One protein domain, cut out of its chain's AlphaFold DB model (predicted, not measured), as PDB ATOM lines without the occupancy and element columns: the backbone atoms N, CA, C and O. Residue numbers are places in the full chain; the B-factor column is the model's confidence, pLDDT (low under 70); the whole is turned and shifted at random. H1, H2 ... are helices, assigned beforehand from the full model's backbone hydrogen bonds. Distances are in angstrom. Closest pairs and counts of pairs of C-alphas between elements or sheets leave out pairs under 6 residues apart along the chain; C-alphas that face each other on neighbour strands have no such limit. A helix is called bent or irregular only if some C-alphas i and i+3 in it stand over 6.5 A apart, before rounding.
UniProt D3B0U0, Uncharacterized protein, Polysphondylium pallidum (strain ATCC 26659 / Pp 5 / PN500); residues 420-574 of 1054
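AT A GLANCE: This is residues 420 to 574 of the 1054 residues of an uncharacterized protein of Polysphondylium pallidum (strain ATCC 26659 / Pp 5 / PN500) (UniProt D3B0U0). The chain is wound in stacked turns of helices that climb from H1 to H10, making two uneven rows: H2, H4, H6, H8 and H10 on one side, H3, H5, H7 and H9 on the other. H6, H8 and H10 run side by side and nearly parallel, while the first row is loose between H4 and H6; H1 lies at one end near H2 and H4, and the loop of residues 486 to 491 sticks out between H5 and H6. The printed part has 155 residues with ten named helices, H1 to H10 in chain order, and no named strand; its class is all helix. It is compact, with a radius of gyration of the C-alphas of 15.7 A and spans of 44 by 38 by 23 A.

IN THESE COORDINATES: Start with the longest helix, H8, residues 527 to 543: find C-alpha 527 at (24.122, -32.491, -19.856) and follow the helix for 25.1 A to C-alpha 543 at (3.324, -19.008, -15.893). Before it come H7, residues 508 to 520, 18.5 A long, and H6, residues 492 to 504, 19.3 A long. H6 is neither bent nor irregular, but only just: C-alphas 498 and 501 are 6.5 A apart. After H8 look for H9, residues 545 to 557, 18.4 A long, and H10, residues 567 to 574, which ends at C-alpha 574 (14.016, -17.067, -26.490). Back toward residue 420 you find H5, residues 469 to 484, 22.8 A long, then H4, residues 457 to 465, H3, residues 439 to 446, H2, residues 427 to 436, and H1, residues 420 to 425. H2 is irregular, with C-alphas 432 and 435 at 7.5 A, and H10 only just so, with C-alphas 569 and 572 at 6.6 A.

HOW THE PARTS SIT: Begin at the hub, H7 and H8, which touch four helices each. H7, H8 and H9 form an up and down bundle, each helix running against the one before it. H7 and H8 are a hairpin that only just touches, with 3 pairs of C-alphas within 8 A; the closest are Leu 508 and Leu 540, 6.6 A. H8 and H9 are a hairpin at a steep tilt of 44 degrees, closest at the C-alphas of Val 541 and Ala 548, 5.4 A. H7 and H9 touch at a shallow tilt of 2 degrees, the same way, with C-alphas 512 and 547 at 6.2 A. H6 touches H8 at a shallow tilt of 4 degrees, the same way; C-alphas 503 and 536 are closest, 6.7 A. H10 touches residues 534 to 541 of H8 alone, at a shallow tilt of 8 degrees, with C-alphas 534 and 570 closest at 7.0 A. H5 touches H7, with residues 470 to 477 alone, closest at C-alphas 473 and 514, 6.0 A, and it touches H3, closest at C-alphas 476 and 446, 6.3 A. H4 touches H2 at a shallow tilt of 21 degrees, closest at C-alphas 462 and 431, 5.2 A. H1 is close to H2 but not clearly touching, with C-alphas 423 and 430 at 6.8 A. Every O i to N i+4 pair is within hydrogen-bond range in H1, H3, H4, H5, H7 and H9, against 4 of 6 in H2, 5 of 9 in H6, 11 of 13 in H8 and 2 of 4 in H10.

THE WHOLE: Look for the two C-alphas farthest apart at Tyr 429 and Ser 561, 45.7 A. The printed part has no cut, and no link is long. The mean pLDDT of the printed part is 83.1; it is under 70 at residues 487 to 495, 522 to 525, 560 to 571 and 573 to 574.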
ATOM      1  N   LYS A 420      16.708 -30.161  10.402       73.81
ATOM      2  CA  LYS A 420      16.184 -30.980   9.311       73.81
ATOM      3  C   LYS A 420      14.884 -31.691   9.673       73.81
ATOM      4  O   LYS A 420      13.882 -31.541   8.973       73.81
ATOM      5  N   PHE A 421      14.887 -32.463  10.761       76.19
ATOM      6  CA  PHE A 421      13.703 -33.196  11.211       76.19
ATOM      7  C   PHE A 421      12.584 -32.232  11.619       76.19
ATOM      8  O   PHE A 421      11.406 -32.472  11.361       76.19
ATOM      9  N   GLN A 422      12.965 -31.113  12.226       79.56
ATOM     10  CA  GLN A 422      12.044 -30.113  12.748       79.56
ATOM     11  C   GLN A 422      11.318 -29.357  11.630       79.56
ATOM     12  O   GLN A 422      10.094 -29.245  11.668       79.56
ATOM     13  N   MET A 423      12.043 -28.908  10.604       80.75
ATOM     14  CA  MET A 423      11.471 -28.195   9.460       80.75
ATOM     15  C   MET A 423      10.456 -29.027   8.687       80.75
ATOM     16  O   MET A 423       9.382 -28.534   8.352       80.75
ATOM     17  N   LYS A 424      10.780 -30.299   8.436       82.56
ATOM     18  CA  LYS A 424       9.907 -31.203   7.683       82.56
ATOM     19  C   LYS A 424       8.567 -31.441   8.383       82.56
ATOM     20  O   LYS A 424       7.553 -31.601   7.714       82.56
ATOM     21  N   ASN A 425       8.569 -31.477   9.713       82.69
ATOM     22  CA  ASN A 425       7.377 -31.777  10.503       82.69
ATOM     23  C   ASN A 425       6.574 -30.526  10.893       82.69
ATOM     24  O   ASN A 425       5.411 -30.656  11.265       82.69
ATOM     25  N   HIS A 426       7.172 -29.331  10.815       88.75
ATOM     26  CA  HIS A 426       6.557 -28.081  11.277       88.75
ATOM     27  C   HIS A 426       6.767 -26.908  10.293       88.75
ATOM     28  O   HIS A 426       7.270 -25.857  10.698       88.75
ATOM     29  N   PRO A 427       6.392 -27.033   9.006       89.75
ATOM     30  CA  PRO A 427       6.659 -26.000   8.000       89.75
ATOM     31  C   PRO A 427       5.988 -24.657   8.326       89.75
ATOM     32  O   PRO A 427       6.598 -23.607   8.134       89.75
ATOM     33  N   ASP A 428       4.776 -24.667   8.890       90.06
ATOM     34  CA  ASP A 428       4.034 -23.442   9.221       90.06
ATOM     35  C   ASP A 428       4.723 -22.600  10.303       90.06
ATOM     36  O   ASP A 428       4.710 -21.369  10.237       90.06
ATOM     37  N   TYR A 429       5.385 -23.250  11.267       89.19
ATOM     38  CA  TYR A 429       6.202 -22.566  12.269       89.19
ATOM     39  C   TYR A 429       7.336 -21.791  11.605       89.19
ATOM     40  O   TYR A 429       7.527 -20.603  11.861       89.19
ATOM     41  N   PHE A 430       8.077 -22.458  10.720       90.81
ATOM     42  CA  PHE A 430       9.217 -21.846  10.052       90.81
ATOM     43  C   PHE A 430       8.794 -20.760   9.068       90.81
ATOM     44  O   PHE A 430       9.483 -19.751   8.981       90.81
ATOM     45  N   LYS A 431       7.635 -20.892   8.409       93.00
ATOM     46  CA  LYS A 431       7.045 -19.810   7.602       93.00
ATOM     47  C   LYS A 431       6.729 -18.578   8.458       93.00
ATOM     48  O   LYS A 431       6.992 -17.461   8.023       93.00
ATOM     49  N   LEU A 432       6.225 -18.764   9.683       92.81
ATOM     50  CA  LEU A 432       5.940 -17.664  10.613       92.81
ATOM     51  C   LEU A 432       7.212 -16.922  11.056       92.81
ATOM     52  O   LEU A 432       7.207 -15.694  11.111       92.81
ATOM     53  N   VAL A 433       8.287 -17.645  11.390       92.75
ATOM     54  CA  VAL A 433       9.528 -17.026  11.893       92.75
ATOM     55  C   VAL A 433      10.519 -16.634  10.792       92.75
ATOM     56  O   VAL A 433      11.437 -15.868  11.075       92.75
ATOM     57  N   ALA A 434      10.323 -17.088   9.548       94.38
ATOM     58  CA  ALA A 434      11.200 -16.835   8.397       94.38
ATOM     59  C   ALA A 434      11.660 -15.371   8.241       94.38
ATOM     60  O   ALA A 434      12.868 -15.160   8.099       94.38
ATOM     61  N   PRO A 435      10.789 -14.344   8.360       95.75
ATOM     62  CA  PRO A 435      11.206 -12.944   8.218       95.75
ATOM     63  C   PRO A 435      12.243 -12.490   9.254       95.75
ATOM     64  O   PRO A 435      12.922 -11.477   9.068       95.75
ATOM     65  N   HIS A 436      12.349 -13.221  10.361       93.56
ATOM     66  CA  HIS A 436      13.222 -12.926  11.489       93.56
ATOM     67  C   HIS A 436      14.458 -13.823  11.547       93.56
ATOM     68  O   HIS A 436      15.267 -13.650  12.451       93.56
ATOM     69  N   ILE A 437      14.625 -14.763  10.610       91.75
ATOM     70  CA  ILE A 437      15.827 -15.595  10.564       91.75
ATOM     71  C   ILE A 437      16.974 -14.777   9.961       91.75
ATOM     72  O   ILE A 437      16.993 -14.474   8.770       91.75
ATOM     73  N   GLU A 438      17.949 -14.424  10.795       92.69
ATOM     74  CA  GLU A 438      19.230 -13.860  10.356       92.69
ATOM     75  C   GLU A 438      19.929 -14.723   9.292       92.69
ATOM     76  O   GLU A 438      19.957 -15.960   9.358       92.69
ATOM     77  N   LEU A 439      20.596 -14.044   8.352       93.44
ATOM     78  CA  LEU A 439      21.354 -14.661   7.265       93.44
ATOM     79  C   LEU A 439      22.365 -15.703   7.772       93.44
ATOM     80  O   LEU A 439      22.492 -16.771   7.177       93.44
ATOM     81  N   TYR A 440      23.061 -15.428   8.880       92.56
ATOM     82  CA  TYR A 440      24.052 -16.346   9.452       92.56
ATOM     83  C   TYR A 440      23.444 -17.708   9.830       92.56
ATOM     84  O   TYR A 440      24.001 -18.751   9.482       92.56
ATOM     85  N   THR A 441      22.268 -17.720  10.464       89.19
ATOM     86  CA  THR A 441      21.573 -18.961  10.835       89.19
ATOM     87  C   THR A 441      21.131 -19.742   9.604       89.19
ATOM     88  O   THR A 441      21.361 -20.948   9.546       89.19
ATOM     89  N   MET A 442      20.587 -19.078   8.575       91.25
ATOM     90  CA  MET A 442      20.230 -19.762   7.322       91.25
ATOM     91  C   MET A 442      21.448 -20.341   6.605       91.25
ATOM     92  O   MET A 442      21.382 -21.460   6.096       91.25
ATOM     93  N   LYS A 443      22.588 -19.643   6.619       91.69
ATOM     94  CA  LYS A 443      23.843 -20.188   6.084       91.69
ATOM     95  C   LYS A 443      24.305 -21.423   6.851       91.69
ATOM     96  O   LYS A 443      24.773 -22.372   6.228       91.69
ATOM     97  N   MET A 444      24.170 -21.439   8.176       87.56
ATOM     98  CA  MET A 444      24.466 -22.628   8.978       87.56
ATOM     99  C   MET A 444      23.547 -23.805   8.635       87.56
ATOM    100  O   MET A 444      24.034 -24.920   8.467       87.56
ATOM    101  N   ILE A 445      22.247 -23.548   8.470       86.56
ATOM    102  CA  ILE A 445      21.256 -24.565   8.087       86.56
ATOM    103  C   ILE A 445      21.595 -25.162   6.716       86.56
ATOM    104  O   ILE A 445      21.622 -26.383   6.564       86.56
ATOM    105  N   ILE A 446      21.897 -24.314   5.728       88.88
ATOM    106  CA  ILE A 446      22.251 -24.746   4.368       88.88
ATOM    107  C   ILE A 446      23.544 -25.563   4.370       88.88
ATOM    108  O   ILE A 446      23.602 -26.609   3.734       88.88
ATOM    109  N   ASN A 447      24.565 -25.125   5.111       86.62
ATOM    110  CA  ASN A 447      25.860 -25.806   5.151       86.62
ATOM    111  C   ASN A 447      25.857 -27.102   5.991       86.62
ATOM    112  O   ASN A 447      26.874 -27.794   6.040       86.62
ATOM    113  N   HIS A 448      24.741 -27.466   6.634       85.69
ATOM    114  CA  HIS A 448      24.645 -28.703   7.404       85.69
ATOM    115  C   HIS A 448      24.721 -29.943   6.478       85.69
ATOM    116  O   HIS A 448      24.066 -29.976   5.428       85.69
ATOM    117  N   PRO A 449      25.455 -31.015   6.844       77.88
ATOM    118  CA  PRO A 449      25.640 -32.200   5.990       77.88
ATOM    119  C   PRO A 449      24.335 -32.928   5.605       77.88
ATOM    120  O   PRO A 449      24.308 -33.669   4.626       77.88
ATOM    121  N   GLY A 450      23.232 -32.683   6.322       77.56
ATOM    122  CA  GLY A 450      21.900 -33.238   6.040       77.56
ATOM    123  C   GLY A 450      20.984 -32.404   5.126       77.56
ATOM    124  O   GLY A 450      19.828 -32.786   4.949       77.56
ATOM    125  N   HIS A 451      21.443 -31.282   4.559       78.31
ATOM    126  CA  HIS A 451      20.581 -30.329   3.836       78.31
ATOM    127  C   HIS A 451      19.896 -30.895   2.580       78.31
ATOM    128  O   HIS A 451      18.872 -30.370   2.160       78.31
ATOM    129  N   ASN A 452      20.417 -31.961   1.960       78.12
ATOM    130  CA  ASN A 452      19.804 -32.535   0.752       78.12
ATOM    131  C   ASN A 452      18.367 -33.020   0.989       78.12
ATOM    132  O   ASN A 452      17.567 -33.026   0.062       78.12
ATOM    133  N   GLU A 453      18.032 -33.401   2.220       77.88
ATOM    134  CA  GLU A 453      16.679 -33.834   2.586       77.88
ATOM    135  C   GLU A 453      15.774 -32.676   3.034       77.88
ATOM    136  O   GLU A 453      14.574 -32.882   3.198       77.88
ATOM    137  N   LEU A 454      16.331 -31.471   3.228       77.88
ATOM    138  CA  LEU A 454      15.568 -30.240   3.473       77.88
ATOM    139  C   LEU A 454      14.972 -29.662   2.186       77.88
ATOM    140  O   LEU A 454      14.116 -28.789   2.252       77.88
ATOM    141  N   LEU A 455      15.423 -30.121   1.018       82.62
ATOM    142  CA  LEU A 455      15.015 -29.598  -0.281       82.62
ATOM    143  C   LEU A 455      13.594 -30.052  -0.630       82.62
ATOM    144  O   LEU A 455      13.391 -31.049  -1.317       82.62
ATOM    145  N   SER A 456      12.618 -29.305  -0.125       88.50
ATOM    146  CA  SER A 456      11.189 -29.453  -0.388       88.50
ATOM    147  C   SER A 456      10.585 -28.127  -0.860       88.50
ATOM    148  O   SER A 456      11.206 -27.065  -0.741       88.50
ATOM    149  N   ALA A 457       9.348 -28.174  -1.360       88.88
ATOM    150  CA  ALA A 457       8.591 -26.967  -1.693       88.88
ATOM    151  C   ALA A 457       8.438 -26.022  -0.482       88.88
ATOM    152  O   ALA A 457       8.623 -24.816  -0.624       88.88
ATOM    153  N   ASP A 458       8.206 -26.560   0.722       91.12
ATOM    154  CA  ASP A 458       8.081 -25.749   1.939       91.12
ATOM    155  C   ASP A 458       9.372 -25.007   2.299       91.12
ATOM    156  O   ASP A 458       9.318 -23.864   2.749       91.12
ATOM    157  N   PHE A 459      10.539 -25.624   2.090       92.44
ATOM    158  CA  PHE A 459      11.816 -24.957   2.356       92.44
ATOM    159  C   PHE A 459      12.070 -23.798   1.393       92.44
ATOM    160  O   PHE A 459      12.566 -22.754   1.816       92.44
ATOM    161  N   ALA A 460      11.678 -23.943   0.125       93.25
ATOM    162  CA  ALA A 460      11.745 -22.860  -0.852       93.25
ATOM    163  C   ALA A 460      10.872 -21.664  -0.437       93.25
ATOM    164  O   ALA A 460      11.338 -20.523  -0.472       93.25
ATOM    165  N   ASP A 461       9.646 -21.924   0.029       94.06
ATOM    166  CA  ASP A 461       8.759 -20.881   0.555       94.06
ATOM    167  C   ASP A 461       9.364 -20.191   1.786       94.06
ATOM    168  O   ASP A 461       9.347 -18.966   1.888       94.06
ATOM    169  N   ILE A 462       9.951 -20.961   2.707       94.56
ATOM    170  CA  ILE A 462      10.603 -20.422   3.908       94.56
ATOM    171  C   ILE A 462      11.772 -19.509   3.535       94.56
ATOM    172  O   ILE A 462      11.881 -18.424   4.099       94.56
ATOM    173  N   ILE A 463      12.610 -19.897   2.564       95.56
ATOM    174  CA  ILE A 463      13.715 -19.058   2.073       95.56
ATOM    175  C   ILE A 463      13.188 -17.726   1.530       95.56
ATOM    176  O   ILE A 463      13.750 -16.676   1.845       95.56
ATOM    177  N   LEU A 464      12.110 -17.746   0.746       96.19
ATOM    178  CA  LEU A 464      11.534 -16.528   0.171       96.19
ATOM    179  C   LEU A 464      10.909 -15.592   1.204       96.19
ATOM    180  O   LEU A 464      10.924 -14.382   1.005       96.19
ATOM    181  N   LEU A 465      10.394 -16.133   2.308       96.25
ATOM    182  CA  LEU A 465       9.841 -15.338   3.406       96.25
ATOM    183  C   LEU A 465      10.921 -14.679   4.279       96.25
ATOM    184  O   LEU A 465      10.596 -13.838   5.118       96.25
ATOM    185  N   THR A 466      12.196 -15.042   4.113       96.06
ATOM    186  CA  THR A 466      13.295 -14.385   4.831       96.06
ATOM    187  C   THR A 466      13.600 -12.993   4.277       96.06
ATOM    188  O   THR A 466      13.399 -12.703   3.099       96.06
ATOM    189  N   SER A 467      14.181 -12.132   5.116       94.56
ATOM    190  CA  SER A 467      14.652 -10.795   4.717       94.56
ATOM    191  C   SER A 467      15.872 -10.804   3.781       94.56
ATOM    192  O   SER A 467      16.211  -9.760   3.232       94.56
ATOM    193  N   HIS A 468      16.513 -11.963   3.579       95.81
ATOM    194  CA  HIS A 468      17.762 -12.129   2.819       95.81
ATOM    195  C   HIS A 468      17.652 -13.263   1.783       95.81
ATOM    196  O   HIS A 468      18.585 -14.048   1.587       95.81
ATOM    197  N   SER A 469      16.477 -13.417   1.164       96.00
ATOM    198  CA  SER A 469      16.162 -14.557   0.295       96.00
ATOM    199  C   SER A 469      17.169 -14.732  -0.850       96.00
ATOM    200  O   SER A 469      17.618 -15.850  -1.108       96.00
ATOM    201  N   ARG A 470      17.610 -13.636  -1.484       95.25
ATOM    202  CA  ARG A 470      18.626 -13.642  -2.555       95.25
ATOM    203  C   ARG A 470      19.982 -14.151  -2.069       95.25
ATOM    204  O   ARG A 470      20.572 -15.021  -2.706       95.25
ATOM    205  N   GLU A 471      20.480 -13.645  -0.946       95.81
ATOM    206  CA  GLU A 471      21.769 -14.038  -0.369       95.81
ATOM    207  C   GLU A 471      21.768 -15.501   0.088       95.81
ATOM    208  O   GLU A 471      22.781 -16.195  -0.023       95.81
ATOM    209  N   ILE A 472      20.627 -15.982   0.584       95.50
ATOM    210  CA  ILE A 472      20.434 -17.370   1.012       95.50
ATOM    211  C   ILE A 472      20.415 -18.306  -0.197       95.50
ATOM    212  O   ILE A 472      21.105 -19.326  -0.191       95.50
ATOM    213  N   ILE A 473      19.685 -17.949  -1.259       95.25
ATOM    214  CA  ILE A 473      19.693 -18.695  -2.526       95.25
ATOM    215  C   ILE A 473      21.102 -18.706  -3.126       95.25
ATOM    216  O   ILE A 473      21.555 -19.745  -3.606       95.25
ATOM    217  N   LYS A 474      21.836 -17.593  -3.011       93.94
ATOM    218  CA  LYS A 474      23.247 -17.523  -3.387       93.94
ATOM    219  C   LYS A 474      24.117 -18.537  -2.666       93.94
ATOM    220  O   LYS A 474      24.816 -19.310  -3.319       93.94
ATOM    221  N   GLU A 475      24.029 -18.591  -1.343       94.06
ATOM    222  CA  GLU A 475      24.758 -19.592  -0.564       94.06
ATOM    223  C   GLU A 475      24.349 -21.024  -0.951       94.06
ATOM    224  O   GLU A 475      25.218 -21.885  -1.098       94.06
ATOM    225  N   LEU A 476      23.051 -21.275  -1.163       92.00
ATOM    226  CA  LEU A 476      22.526 -22.585  -1.558       92.00
ATOM    227  C   LEU A 476      23.128 -23.062  -2.886       92.00
ATOM    228  O   LEU A 476      23.599 -24.199  -2.972       92.00
ATOM    229  N   VAL A 477      23.156 -22.193  -3.900       91.06
ATOM    230  CA  VAL A 477      23.760 -22.488  -5.207       91.06
ATOM    231  C   VAL A 477      25.265 -22.720  -5.059       91.06
ATOM    232  O   VAL A 477      25.757 -23.778  -5.458       91.06
ATOM    233  N   SER A 478      25.995 -21.818  -4.394       89.75
ATOM    234  CA  SER A 478      27.447 -21.954  -4.207       89.75
ATOM    235  C   SER A 478      27.839 -23.212  -3.418       89.75
ATOM    236  O   SER A 478      28.866 -23.839  -3.686       89.75
ATOM    237  N   MET A 479      27.046 -23.614  -2.422       87.94
ATOM    238  CA  MET A 479      27.273 -24.851  -1.672       87.94
ATOM    239  C   MET A 479      27.008 -26.090  -2.542       87.94
ATOM    240  O   MET A 479      27.795 -27.040  -2.510       87.94
ATOM    241  N   LYS A 480      25.965 -26.080  -3.385       84.94
ATOM    242  CA  LYS A 480      25.725 -27.165  -4.351       84.94
ATOM    243  C   LYS A 480      26.877 -27.299  -5.337       84.94
ATOM    244  O   LYS A 480      27.286 -28.421  -5.622       84.94
ATOM    245  N   GLU A 481      27.432 -26.192  -5.811       83.38
ATOM    246  CA  GLU A 481      28.608 -26.222  -6.679       83.38
ATOM    247  C   GLU A 481      29.842 -26.795  -5.990       83.38
ATOM    248  O   GLU A 481      30.519 -27.650  -6.564       83.38
ATOM    249  N   ARG A 482      30.111 -26.384  -4.744       84.94
ATOM    250  CA  ARG A 482      31.206 -26.948  -3.940       84.94
ATOM    251  C   ARG A 482      31.066 -28.458  -3.792       84.94
ATOM    252  O   ARG A 482      32.038 -29.173  -4.020       84.94
ATOM    253  N   ASN A 483      29.861 -28.943  -3.491       80.06
ATOM    254  CA  ASN A 483      29.615 -30.373  -3.332       80.06
ATOM    255  C   ASN A 483      29.885 -31.147  -4.625       80.06
ATOM    256  O   ASN A 483      30.477 -32.212  -4.543       80.06
ATOM    257  N   LEU A 484      29.540 -30.604  -5.798       74.12
ATOM    258  CA  LEU A 484      29.768 -31.257  -7.101       74.12
ATOM    259  C   LEU A 484      31.234 -31.326  -7.515       74.12
ATOM    260  O   LEU A 484      31.608 -32.193  -8.301       74.12
ATOM    261  N   ARG A 485      32.053 -30.388  -7.028       76.44
ATOM    262  CA  ARG A 485      33.499 -30.388  -7.278       76.44
ATOM    263  C   ARG A 485      34.223 -31.441  -6.439       76.44
ATOM    264  O   ARG A 485      35.401 -31.689  -6.685       76.44
ATOM    265  N   THR A 486      33.556 -32.063  -5.462       76.62
ATOM    266  CA  THR A 486      34.167 -33.150  -4.692       76.62
ATOM    267  C   THR A 486      34.189 -34.446  -5.524       76.62
ATOM    268  O   THR A 486      33.166 -34.847  -6.074       76.62
ATOM    269  N   PRO A 487      35.331 -35.152  -5.634       67.69
ATOM    270  CA  PRO A 487      35.464 -36.330  -6.503       67.69
ATOM    271  C   PRO A 487      34.512 -37.490  -6.146       67.69
ATOM    272  O   PRO A 487      34.212 -38.320  -7.000       67.69
ATOM    273  N   PHE A 488      33.974 -37.525  -4.921       58.03
ATOM    274  CA  PHE A 488      33.003 -38.533  -4.471       58.03
ATOM    275  C   PHE A 488      31.542 -38.241  -4.878       58.03
ATOM    276  O   PHE A 488      30.692 -39.121  -4.748       58.03
ATOM    277  N   SER A 489      31.215 -37.048  -5.394       54.50
ATOM    278  CA  SER A 489      29.840 -36.676  -5.779       54.50
ATOM    279  C   SER A 489      29.486 -36.948  -7.243       54.50
ATOM    280  O   SER A 489      28.373 -36.634  -7.661       54.50
ATOM    281  N   LEU A 490      30.408 -37.507  -8.033       53.81
ATOM    282  CA  LEU A 490      30.244 -37.737  -9.477       53.81
ATOM    283  C   LEU A 490      29.307 -38.904  -9.834       53.81
ATOM    284  O   LEU A 490      29.136 -39.210 -11.009       53.81
ATOM    285  N   LEU A 491      28.666 -39.543  -8.850       63.22
ATOM    286  CA  LEU A 491      27.572 -40.478  -9.110       63.22
ATOM    287  C   LEU A 491      26.389 -39.709  -9.738       63.22
ATOM    288  O   LEU A 491      25.804 -38.861  -9.053       63.22
ATOM    289  N   PRO A 492      25.989 -40.015 -10.991       65.12
ATOM    290  CA  PRO A 492      24.926 -39.299 -11.710       65.12
ATOM    291  C   PRO A 492      23.621 -39.177 -10.910       65.12
ATOM    292  O   PRO A 492      22.968 -38.136 -10.927       65.12
ATOM    293  N   ALA A 493      23.313 -40.196 -10.099       67.31
ATOM    294  CA  ALA A 493      22.137 -40.244  -9.235       67.31
ATOM    295  C   ALA A 493      22.057 -39.092  -8.211       67.31
ATOM    296  O   ALA A 493      20.965 -38.627  -7.891       67.31
ATOM    297  N   ASN A 494      23.190 -38.598  -7.696       68.38
ATOM    298  CA  ASN A 494      23.191 -37.478  -6.749       68.38
ATOM    299  C   ASN A 494      23.006 -36.136  -7.458       68.38
ATOM    300  O   ASN A 494      22.379 -35.233  -6.906       68.38
ATOM    301  N   VAL A 495      23.535 -35.998  -8.675       67.88
ATOM    302  CA  VAL A 495      23.354 -34.793  -9.490       67.88
ATOM    303  C   VAL A 495      21.888 -34.652  -9.882       67.88
ATOM    304  O   VAL A 495      21.324 -33.585  -9.666       67.88
ATOM    305  N   GLU A 496      21.271 -35.738 -10.353       71.81
ATOM    306  CA  GLU A 496      19.866 -35.786 -10.761       71.81
ATOM    307  C   GLU A 496      18.928 -35.457  -9.593       71.81
ATOM    308  O   GLU A 496      18.134 -34.521  -9.685       71.81
ATOM    309  N   ARG A 497      19.095 -36.127  -8.444       72.75
ATOM    310  CA  ARG A 497      18.280 -35.891  -7.239       72.75
ATOM    311  C   ARG A 497      18.396 -34.455  -6.719       72.75
ATOM    312  O   ARG A 497      17.415 -33.881  -6.257       72.75
ATOM    313  N   ASN A 498      19.586 -33.860  -6.836       71.81
ATOM    314  CA  ASN A 498      19.850 -32.484  -6.418       71.81
ATOM    315  C   ASN A 498      19.220 -31.424  -7.321       71.81
ATOM    316  O   ASN A 498      19.137 -30.281  -6.894       71.81
ATOM    317  N   THR A 499      18.817 -31.758  -8.543       78.38
ATOM    318  CA  THR A 499      18.125 -30.827  -9.448       78.38
ATOM    319  C   THR A 499      16.648 -31.160  -9.617       78.38
ATOM    320  O   THR A 499      15.863 -30.252  -9.862       78.38
ATOM    321  N   HIS A 500      16.239 -32.415  -9.412       84.50
ATOM    322  CA  HIS A 500      14.847 -32.843  -9.574       84.50
ATOM    323  C   HIS A 500      13.891 -32.165  -8.581       84.50
ATOM    324  O   HIS A 500      12.766 -31.845  -8.948       84.50
ATOM    325  N   PHE A 501      14.341 -31.855  -7.357       86.81
ATOM    326  CA  PHE A 501      13.497 -31.160  -6.373       86.81
ATOM    327  C   PHE A 501      13.006 -29.787  -6.873       86.81
ATOM    328  O   PHE A 501      11.929 -29.348  -6.489       86.81
ATOM    329  N   LEU A 502      13.755 -29.121  -7.765       90.56
ATOM    330  CA  LEU A 502      13.348 -27.838  -8.348       90.56
ATOM    331  C   LEU A 502      12.079 -27.973  -9.200       90.56
ATOM    332  O   LEU A 502      11.299 -27.028  -9.274       90.56
ATOM    333  N   LEU A 503      11.851 -29.139  -9.817       89.25
ATOM    334  CA  LEU A 503      10.633 -29.414 -10.587       89.25
ATOM    335  C   LEU A 503       9.404 -29.538  -9.676       89.25
ATOM    336  O   LEU A 503       8.294 -29.221 -10.095       89.25
ATOM    337  N   GLU A 504       9.599 -29.938  -8.419       89.06
ATOM    338  CA  GLU A 504       8.533 -30.079  -7.419       89.06
ATOM    339  C   GLU A 504       8.156 -28.739  -6.759       89.06
ATOM    340  O   GLU A 504       7.098 -28.625  -6.138       89.06
ATOM    341  N   ILE A 505       8.983 -27.696  -6.906       92.25
ATOM    342  CA  ILE A 505       8.729 -26.370  -6.327       92.25
ATOM    343  C   ILE A 505       7.686 -25.628  -7.161       92.25
ATOM    344  O   ILE A 505       7.876 -25.377  -8.347       92.25
ATOM    345  N   ASN A 506       6.584 -25.220  -6.532       91.06
ATOM    346  CA  ASN A 506       5.542 -24.428  -7.195       91.06
ATOM    347  C   ASN A 506       5.807 -22.919  -7.159       91.06
ATOM    348  O   ASN A 506       5.192 -22.167  -7.914       91.06
ATOM    349  N   ASN A 507       6.728 -22.475  -6.305       94.56
ATOM    350  CA  ASN A 507       7.046 -21.069  -6.138       94.56
ATOM    351  C   ASN A 507       7.976 -20.564  -7.257       94.56
ATOM    352  O   ASN A 507       9.188 -20.780  -7.244       94.56
ATOM    353  N   LEU A 508       7.389 -19.888  -8.248       94.31
ATOM    354  CA  LEU A 508       8.092 -19.421  -9.448       94.31
ATOM    355  C   LEU A 508       9.112 -18.310  -9.159       94.31
ATOM    356  O   LEU A 508      10.074 -18.172  -9.910       94.31
ATOM    357  N   GLU A 509       8.941 -17.543  -8.078       95.50
ATOM    358  CA  GLU A 509       9.928 -16.539  -7.661       95.50
ATOM    359  C   GLU A 509      11.208 -17.205  -7.146       95.50
ATOM    360  O   GLU A 509      12.304 -16.797  -7.525       95.50
ATOM    361  N   PHE A 510      11.083 -18.293  -6.377       96.00
ATOM    362  CA  PHE A 510      12.236 -19.079  -5.934       96.00
ATOM    363  C   PHE A 510      12.985 -19.660  -7.131       96.00
ATOM    364  O   PHE A 510      14.204 -19.534  -7.211       96.00
ATOM    365  N   ILE A 511      12.258 -20.262  -8.083       95.12
ATOM    366  CA  ILE A 511      12.852 -20.824  -9.305       95.12
ATOM    367  C   ILE A 511      13.595 -19.732 -10.080       95.12
ATOM    368  O   ILE A 511      14.730 -19.950 -10.497       95.12
ATOM    369  N   TYR A 512      12.991 -18.552 -10.239       95.38
ATOM    370  CA  TYR A 512      13.634 -17.411 -10.886       95.38
ATOM    371  C   TYR A 512      14.932 -16.998 -10.178       95.38
ATOM    372  O   TYR A 512      15.970 -16.942 -10.832       95.38
ATOM    373  N   LEU A 513      14.905 -16.755  -8.864       95.00
ATOM    374  CA  LEU A 513      16.089 -16.338  -8.102       95.00
ATOM    375  C   LEU A 513      17.184 -17.416  -8.095       95.00
ATOM    376  O   LEU A 513      18.372 -17.103  -8.179       95.00
ATOM    377  N   TYR A 514      16.792 -18.691  -8.036       94.25
ATOM    378  CA  TYR A 514      17.718 -19.819  -8.112       94.25
ATOM    379  C   TYR A 514      18.401 -19.889  -9.479       94.25
ATOM    380  O   TYR A 514      19.618 -20.047  -9.545       94.25
ATOM    381  N   LEU A 515      17.640 -19.745 -10.570       92.19
ATOM    382  CA  LEU A 515      18.185 -19.715 -11.928       92.19
ATOM    383  C   LEU A 515      19.056 -18.480 -12.164       92.19
ATOM    384  O   LEU A 515      20.121 -18.608 -12.754       92.19
ATOM    385  N   GLU A 516      18.638 -17.309 -11.681       93.00
ATOM    386  CA  GLU A 516      19.418 -16.067 -11.745       93.00
ATOM    387  C   GLU A 516      20.806 -16.273 -11.137       93.00
ATOM    388  O   GLU A 516      21.810 -15.969 -11.780       93.00
ATOM    389  N   GLN A 517      20.877 -16.868  -9.947       92.75
ATOM    390  CA  GLN A 517      22.159 -17.145  -9.321       92.75
ATOM    391  C   GLN A 517      22.938 -18.263 -10.021       92.75
ATOM    392  O   GLN A 517      24.135 -18.108 -10.256       92.75
ATOM    393  N   LEU A 518      22.286 -19.381 -10.356       88.81
ATOM    394  CA  LEU A 518      22.930 -20.496 -11.052       88.81
ATOM    395  C   LEU A 518      23.572 -20.028 -12.359       88.81
ATOM    396  O   LEU A 518      24.639 -20.510 -12.734       88.81
ATOM    397  N   PHE A 519      22.933 -19.073 -13.042       86.38
ATOM    398  CA  PHE A 519      23.453 -18.531 -14.279       86.38
ATOM    399  C   PHE A 519      24.614 -17.531 -14.092       86.38
ATOM    400  O   PHE A 519      25.411 -17.325 -15.005       86.38
ATOM    401  N   CYS A 520      24.792 -16.957 -12.908       82.75
ATOM    402  CA  CYS A 520      25.974 -16.144 -12.618       82.75
ATOM    403  C   CYS A 520      27.253 -16.992 -12.457       82.75
ATOM    404  O   CYS A 520      28.338 -16.513 -12.782       82.75
ATOM    405  N   ASP A 521      27.137 -18.255 -12.026       74.69
ATOM    406  CA  ASP A 521      28.270 -19.095 -11.591       74.69
ATOM    407  C   ASP A 521      28.717 -20.162 -12.641       74.69
ATOM    408  O   ASP A 521      29.516 -21.052 -12.354       74.69
ATOM    409  N   LEU A 522      28.255 -20.027 -13.896       63.44
ATOM    410  CA  LEU A 522      28.198 -20.972 -15.043       63.44
ATOM    411  C   LEU A 522      29.465 -21.728 -15.541       63.44
ATOM    412  O   LEU A 522      29.564 -22.067 -16.722       63.44
ATOM    413  N   ALA A 523      30.428 -22.080 -14.694       58.62
ATOM    414  CA  ALA A 523      31.661 -22.732 -15.141       58.62
ATOM    415  C   ALA A 523      31.517 -24.220 -15.554       58.62
ATOM    416  O   ALA A 523      32.388 -24.708 -16.270       58.62
ATOM    417  N   ALA A 524      30.472 -24.968 -15.156       58.66
ATOM    418  CA  ALA A 524      30.339 -26.396 -15.518       58.66
ATOM    419  C   ALA A 524      28.945 -27.010 -15.238       58.66
ATOM    420  O   ALA A 524      28.747 -27.706 -14.242       58.66
ATOM    421  N   LEU A 525      27.958 -26.821 -16.119       66.19
ATOM    422  CA  LEU A 525      26.708 -27.602 -16.054       66.19
ATOM    423  C   LEU A 525      26.912 -28.981 -16.713       66.19
ATOM    424  O   LEU A 525      27.512 -29.054 -17.779       66.19
ATOM    425  N   SER A 526      26.393 -30.082 -16.164       72.81
ATOM    426  CA  SER A 526      26.368 -31.379 -16.878       72.81
ATOM    427  C   SER A 526      25.206 -31.434 -17.894       72.81
ATOM    428  O   SER A 526      24.283 -30.621 -17.780       72.81
ATOM    429  N   PRO A 527      25.224 -32.329 -18.900       72.56
ATOM    430  CA  PRO A 527      24.122 -32.491 -19.856       72.56
ATOM    431  C   PRO A 527      22.780 -32.828 -19.188       72.56
ATOM    432  O   PRO A 527      21.751 -32.285 -19.575       72.56
ATOM    433  N   GLU A 528      22.782 -33.653 -18.138       72.12
ATOM    434  CA  GLU A 528      21.571 -34.077 -17.418       72.12
ATOM    435  C   GLU A 528      20.893 -32.907 -16.696       72.12
ATOM    436  O   GLU A 528      19.677 -32.880 -16.542       72.12
ATOM    437  N   ARG A 529      21.663 -31.891 -16.287       76.25
ATOM    438  CA  ARG A 529      21.095 -30.667 -15.710       76.25
ATOM    439  C   ARG A 529      20.384 -29.816 -16.744       76.25
ATOM    440  O   ARG A 529      19.441 -29.119 -16.383       76.25
ATOM    441  N   ASN A 530      20.816 -29.857 -18.004       80.25
ATOM    442  CA  ASN A 530      20.213 -29.033 -19.046       80.25
ATOM    443  C   ASN A 530      18.740 -29.396 -19.244       80.25
ATOM    444  O   ASN A 530      17.922 -28.488 -19.333       80.25
ATOM    445  N   SER A 531      18.380 -30.685 -19.235       82.31
ATOM    446  CA  SER A 531      16.986 -31.105 -19.433       82.31
ATOM    447  C   SER A 531      16.058 -30.575 -18.333       82.31
ATOM    448  O   SER A 531      14.969 -30.088 -18.627       82.31
ATOM    449  N   ILE A 532      16.509 -30.591 -17.075       84.81
ATOM    450  CA  ILE A 532      15.763 -30.033 -15.939       84.81
ATOM    451  C   ILE A 532      15.694 -28.505 -16.037       84.81
ATOM    452  O   ILE A 532      14.634 -27.922 -15.826       84.81
ATOM    453  N   LEU A 533      16.794 -27.836 -16.399       87.44
ATOM    454  CA  LEU A 533      16.814 -26.379 -16.570       87.44
ATOM    455  C   LEU A 533      15.886 -25.914 -17.698       87.44
ATOM    456  O   LEU A 533      15.209 -24.901 -17.537       87.44
ATOM    457  N   VAL A 534      15.810 -26.659 -18.804       86.75
ATOM    458  CA  VAL A 534      14.858 -26.402 -19.895       86.75
ATOM    459  C   VAL A 534      13.426 -26.473 -19.371       86.75
ATOM    460  O   VAL A 534      12.685 -25.511 -19.551       86.75
ATOM    461  N   GLN A 535      13.070 -27.531 -18.635       90.31
ATOM    462  CA  GLN A 535      11.733 -27.670 -18.044       90.31
ATOM    463  C   GLN A 535      11.396 -26.533 -17.062       90.31
ATOM    464  O   GLN A 535      10.272 -26.030 -17.044       90.31
ATOM    465  N   LEU A 536      12.361 -26.079 -16.255       92.19
ATOM    466  CA  LEU A 536      12.157 -24.952 -15.335       92.19
ATOM    467  C   LEU A 536      11.943 -23.628 -16.078       92.19
ATOM    468  O   LEU A 536      11.076 -22.843 -15.692       92.19
ATOM    469  N   ILE A 537      12.701 -23.378 -17.150       90.38
ATOM    470  CA  ILE A 537      12.530 -22.177 -17.977       90.38
ATOM    471  C   ILE A 537      11.204 -22.226 -18.735       90.38
ATOM    472  O   ILE A 537      10.492 -21.226 -18.746       90.38
ATOM    473  N   GLU A 538      10.826 -23.372 -19.304       89.81
ATOM    474  CA  GLU A 538       9.504 -23.582 -19.911       89.81
ATOM    475  C   GLU A 538       8.383 -23.225 -18.944       89.81
ATOM    476  O   GLU A 538       7.468 -22.470 -19.278       89.81
ATOM    477  N   ARG A 539       8.494 -23.715 -17.710       93.06
ATOM    478  CA  ARG A 539       7.526 -23.436 -16.659       93.06
ATOM    479  C   ARG A 539       7.466 -21.948 -16.310       93.06
ATOM    480  O   ARG A 539       6.364 -21.426 -16.129       93.06
ATOM    481  N   LEU A 540       8.606 -21.251 -16.243       93.00
ATOM    482  CA  LEU A 540       8.640 -19.795 -16.052       93.00
ATOM    483  C   LEU A 540       8.001 -19.050 -17.228       93.00
ATOM    484  O   LEU A 540       7.203 -18.151 -16.998       93.00
ATOM    485  N   VAL A 541       8.293 -19.437 -18.471       90.75
ATOM    486  CA  VAL A 541       7.705 -18.824 -19.674       90.75
ATOM    487  C   VAL A 541       6.183 -18.965 -19.675       90.75
ATOM    488  O   VAL A 541       5.481 -17.994 -19.943       90.75
ATOM    489  N   GLN A 542       5.672 -20.152 -19.341       90.94
ATOM    490  CA  GLN A 542       4.236 -20.437 -19.344       90.94
ATOM    491  C   GLN A 542       3.465 -19.685 -18.252       90.94
ATOM    492  O   GLN A 542       2.322 -19.300 -18.478       90.94
ATOM    493  N   ASN A 543       4.060 -19.491 -17.068       93.62
ATOM    494  CA  ASN A 543       3.324 -19.008 -15.893       93.62
ATOM    495  C   ASN A 543       3.707 -17.583 -15.439       93.62
ATOM    496  O   ASN A 543       2.883 -16.901 -14.830       93.62
ATOM    497  N   LYS A 544       4.948 -17.140 -15.689       94.94
ATOM    498  CA  LYS A 544       5.529 -15.848 -15.266       94.94
ATOM    499  C   LYS A 544       6.520 -15.315 -16.322       94.94
ATOM    500  O   LYS A 544       7.733 -15.279 -16.072       94.94
ATOM    501  N   PRO A 545       6.041 -14.922 -17.516       90.38
ATOM    502  CA  PRO A 545       6.897 -14.527 -18.639       90.38
ATOM    503  C   PRO A 545       7.848 -13.366 -18.303       90.38
ATOM    504  O   PRO A 545       8.962 -13.311 -18.823       90.38
ATOM    505  N   GLU A 546       7.475 -12.479 -17.380       92.50
ATOM    506  CA  GLU A 546       8.325 -11.397 -16.884       92.50
ATOM    507  C   GLU A 546       9.629 -11.898 -16.235       92.50
ATOM    508  O   GLU A 546      10.677 -11.264 -16.385       92.50
ATOM    509  N   TYR A 547       9.607 -13.053 -15.560       94.25
ATOM    510  CA  TYR A 547      10.804 -13.676 -14.986       94.25
ATOM    511  C   TYR A 547      11.656 -14.341 -16.065       94.25
ATOM    512  O   TYR A 547      12.881 -14.211 -16.049       94.25
ATOM    513  N   ALA A 548      11.026 -14.981 -17.053       88.19
ATOM    514  CA  ALA A 548      11.734 -15.563 -18.189       88.19
ATOM    515  C   ALA A 548      12.486 -14.497 -19.011       88.19
ATOM    516  O   ALA A 548      13.625 -14.728 -19.419       88.19
ATOM    517  N   ILE A 549      11.904 -13.305 -19.192       87.00
ATOM    518  CA  ILE A 549      12.565 -12.173 -19.862       87.00
ATOM    519  C   ILE A 549      13.818 -11.728 -19.093       87.00
ATOM    520  O   ILE A 549      14.861 -11.499 -19.709       87.00
ATOM    521  N   LYS A 550      13.753 -11.647 -17.757       92.12
ATOM    522  CA  LYS A 550      14.920 -11.308 -16.922       92.12
ATOM    523  C   LYS A 550      16.025 -12.360 -17.033       92.12
ATOM    524  O   LYS A 550      17.180 -11.998 -17.239       92.12
ATOM    525  N   ILE A 551      15.675 -13.648 -16.985       88.50
ATOM    526  CA  ILE A 551      16.632 -14.748 -17.199       88.50
ATOM    527  C   ILE A 551      17.257 -14.670 -18.596       88.50
ATOM    528  O   ILE A 551      18.471 -14.791 -18.729       88.50
ATOM    529  N   ASN A 552      16.467 -14.398 -19.636       83.88
ATOM    530  CA  ASN A 552      16.979 -14.199 -20.994       83.88
ATOM    531  C   ASN A 552      17.966 -13.025 -21.066       83.88
ATOM    532  O   ASN A 552      19.007 -13.134 -21.708       83.88
ATOM    533  N   HIS A 553      17.680 -11.916 -20.382       85.69
ATOM    534  CA  HIS A 553      18.609 -10.791 -20.308       85.69
ATOM    535  C   HIS A 553      19.937 -11.196 -19.649       85.69
ATOM    536  O   HIS A 553      20.998 -10.893 -20.193       85.69
ATOM    537  N   ILE A 554      19.887 -11.938 -18.536       87.25
ATOM    538  CA  ILE A 554      21.081 -12.475 -17.858       87.25
ATOM    539  C   ILE A 554      21.877 -13.375 -18.814       87.25
ATOM    540  O   ILE A 554      23.072 -13.156 -19.016       87.25
ATOM    541  N   LEU A 555      21.206 -14.318 -19.484       81.56
ATOM    542  CA  LEU A 555      21.823 -15.236 -20.446       81.56
ATOM    543  C   LEU A 555      22.468 -14.510 -21.637       81.56
ATOM    544  O   LEU A 555      23.528 -14.923 -22.097       81.56
ATOM    545  N   ARG A 556      21.861 -13.420 -22.127       79.00
ATOM    546  CA  ARG A 556      22.419 -12.592 -23.213       79.00
ATOM    547  C   ARG A 556      23.613 -11.752 -22.772       79.00
ATOM    548  O   ARG A 556      24.462 -11.440 -23.599       79.00
ATOM    549  N   SER A 557      23.660 -11.372 -21.497       80.25
ATOM    550  CA  SER A 557      24.769 -10.603 -20.927       80.25
ATOM    551  C   SER A 557      25.982 -11.462 -20.542       80.25
ATOM    552  O   SER A 557      27.066 -10.921 -20.335       80.25
ATOM    553  N   ALA A 558      25.827 -12.789 -20.467       75.50
ATOM    554  CA  ALA A 558      26.911 -13.708 -20.137       75.50
ATOM    555  C   ALA A 558      27.867 -13.938 -21.338       75.50
ATOM    556  O   ALA A 558      27.426 -13.920 -22.490       75.50
ATOM    557  N   PRO A 559      29.175 -14.190 -21.115       75.56
ATOM    558  CA  PRO A 559      30.142 -14.395 -22.198       75.56
ATOM    559  C   PRO A 559      29.762 -15.583 -23.101       75.56
ATOM    560  O   PRO A 559      29.743 -16.732 -22.655       75.56
ATOM    561  N   LEU A 560      29.502 -15.313 -24.389       56.16
ATOM    562  CA  LEU A 560      29.008 -16.281 -25.388       56.16
ATOM    563  C   LEU A 560      29.836 -17.576 -25.504       56.16
ATOM    564  O   LEU A 560      29.292 -18.618 -25.880       56.16
ATOM    565  N   SER A 561      31.132 -17.535 -25.170       58.47
ATOM    566  CA  SER A 561      32.043 -18.685 -25.253       58.47
ATOM    567  C   SER A 561      31.621 -19.863 -24.370       58.47
ATOM    568  O   SER A 561      31.891 -21.006 -24.727       58.47
ATOM    569  N   ASN A 562      30.905 -19.613 -23.268       56.41
ATOM    570  CA  ASN A 562      30.433 -20.669 -22.365       56.41
ATOM    571  C   ASN A 562      29.072 -21.262 -22.792       56.41
ATOM    572  O   ASN A 562      28.636 -22.270 -22.235       56.41
ATOM    573  N   PHE A 563      28.409 -20.671 -23.798       59.44
ATOM    574  CA  PHE A 563      27.008 -20.951 -24.150       59.44
ATOM    575  C   PHE A 563      26.785 -21.587 -25.518       59.44
ATOM    576  O   PHE A 563      25.759 -22.238 -25.717       59.44
ATOM    577  N   LEU A 564      27.712 -21.411 -26.463       55.19
ATOM    578  CA  LEU A 564      27.479 -21.677 -27.889       55.19
ATOM    579  C   LEU A 564      26.990 -23.101 -28.211       55.19
ATOM    580  O   LEU A 564      26.095 -23.251 -29.039       55.19
ATOM    581  N   ASN A 565      27.470 -24.128 -27.503       57.81
ATOM    582  CA  ASN A 565      27.024 -25.511 -27.736       57.81
ATOM    583  C   ASN A 565      25.675 -25.860 -27.080       57.81
ATOM    584  O   ASN A 565      25.098 -26.893 -27.400       57.81
ATOM    585  N   ARG A 566      25.152 -25.020 -26.173       61.03
ATOM    586  CA  ARG A 566      23.909 -25.276 -25.409       61.03
ATOM    587  C   ARG A 566      22.771 -24.317 -25.748       61.03
ATOM    588  O   ARG A 566      21.613 -24.601 -25.462       61.03
ATOM    589  N   PHE A 567      23.080 -23.204 -26.410       61.00
ATOM    590  CA  PHE A 567      22.104 -22.197 -26.833       61.00
ATOM    591  C   PHE A 567      21.061 -22.743 -27.817       61.00
ATOM    592  O   PHE A 567      19.960 -22.208 -27.893       61.00
ATOM    593  N   ILE A 568      21.386 -23.811 -28.557       66.69
ATOM    594  CA  ILE A 568      20.491 -24.421 -29.551       66.69
ATOM    595  C   ILE A 568      19.196 -24.932 -28.897       66.69
ATOM    596  O   ILE A 568      18.125 -24.760 -29.478       66.69
ATOM    597  N   GLU A 569      19.271 -25.481 -27.681       65.94
ATOM    598  CA  GLU A 569      18.097 -25.986 -26.954       65.94
ATOM    599  C   GLU A 569      17.238 -24.843 -26.394       65.94
ATOM    600  O   GLU A 569      16.017 -24.857 -26.537       65.94
ATOM    601  N   PHE A 570      17.863 -23.791 -25.852       67.50
ATOM    602  CA  PHE A 570      17.133 -22.646 -25.297       67.50
ATOM    603  C   PHE A 570      16.578 -21.692 -26.361       67.50
ATOM    604  O   PHE A 570      15.608 -20.978 -26.096       67.50
ATOM    605  N   LYS A 571      17.139 -21.695 -27.579       69.00
ATOM    606  CA  LYS A 571      16.753 -20.792 -28.676       69.00
ATOM    607  C   LYS A 571      15.247 -20.803 -28.949       69.00
ATOM    608  O   LYS A 571      14.702 -19.745 -29.232       69.00
ATOM    609  N   ARG A 572      14.582 -21.958 -28.805       70.94
ATOM    610  CA  ARG A 572      13.130 -22.114 -29.019       70.94
ATOM    611  C   ARG A 572      12.282 -21.267 -28.066       70.94
ATOM    612  O   ARG A 572      11.235 -20.776 -28.469       70.94
ATOM    613  N   TYR A 573      12.748 -21.055 -26.837       67.25
ATOM    614  CA  TYR A 573      12.026 -20.288 -25.814       67.25
ATOM    615  C   TYR A 573      12.375 -18.799 -25.843       67.25
ATOM    616  O   TYR A 573      11.580 -17.964 -25.425       67.25
ATOM    617  N   LEU A 574      13.548 -18.451 -26.381       63.84
ATOM    618  CA  LEU A 574      14.016 -17.067 -26.490       63.84
ATOM    619  C   LEU A 574      13.424 -16.305 -27.690       63.84
ATOM    620  O   LEU A 574      13.593 -15.088 -27.772       63.84
TER     621      LEU A 574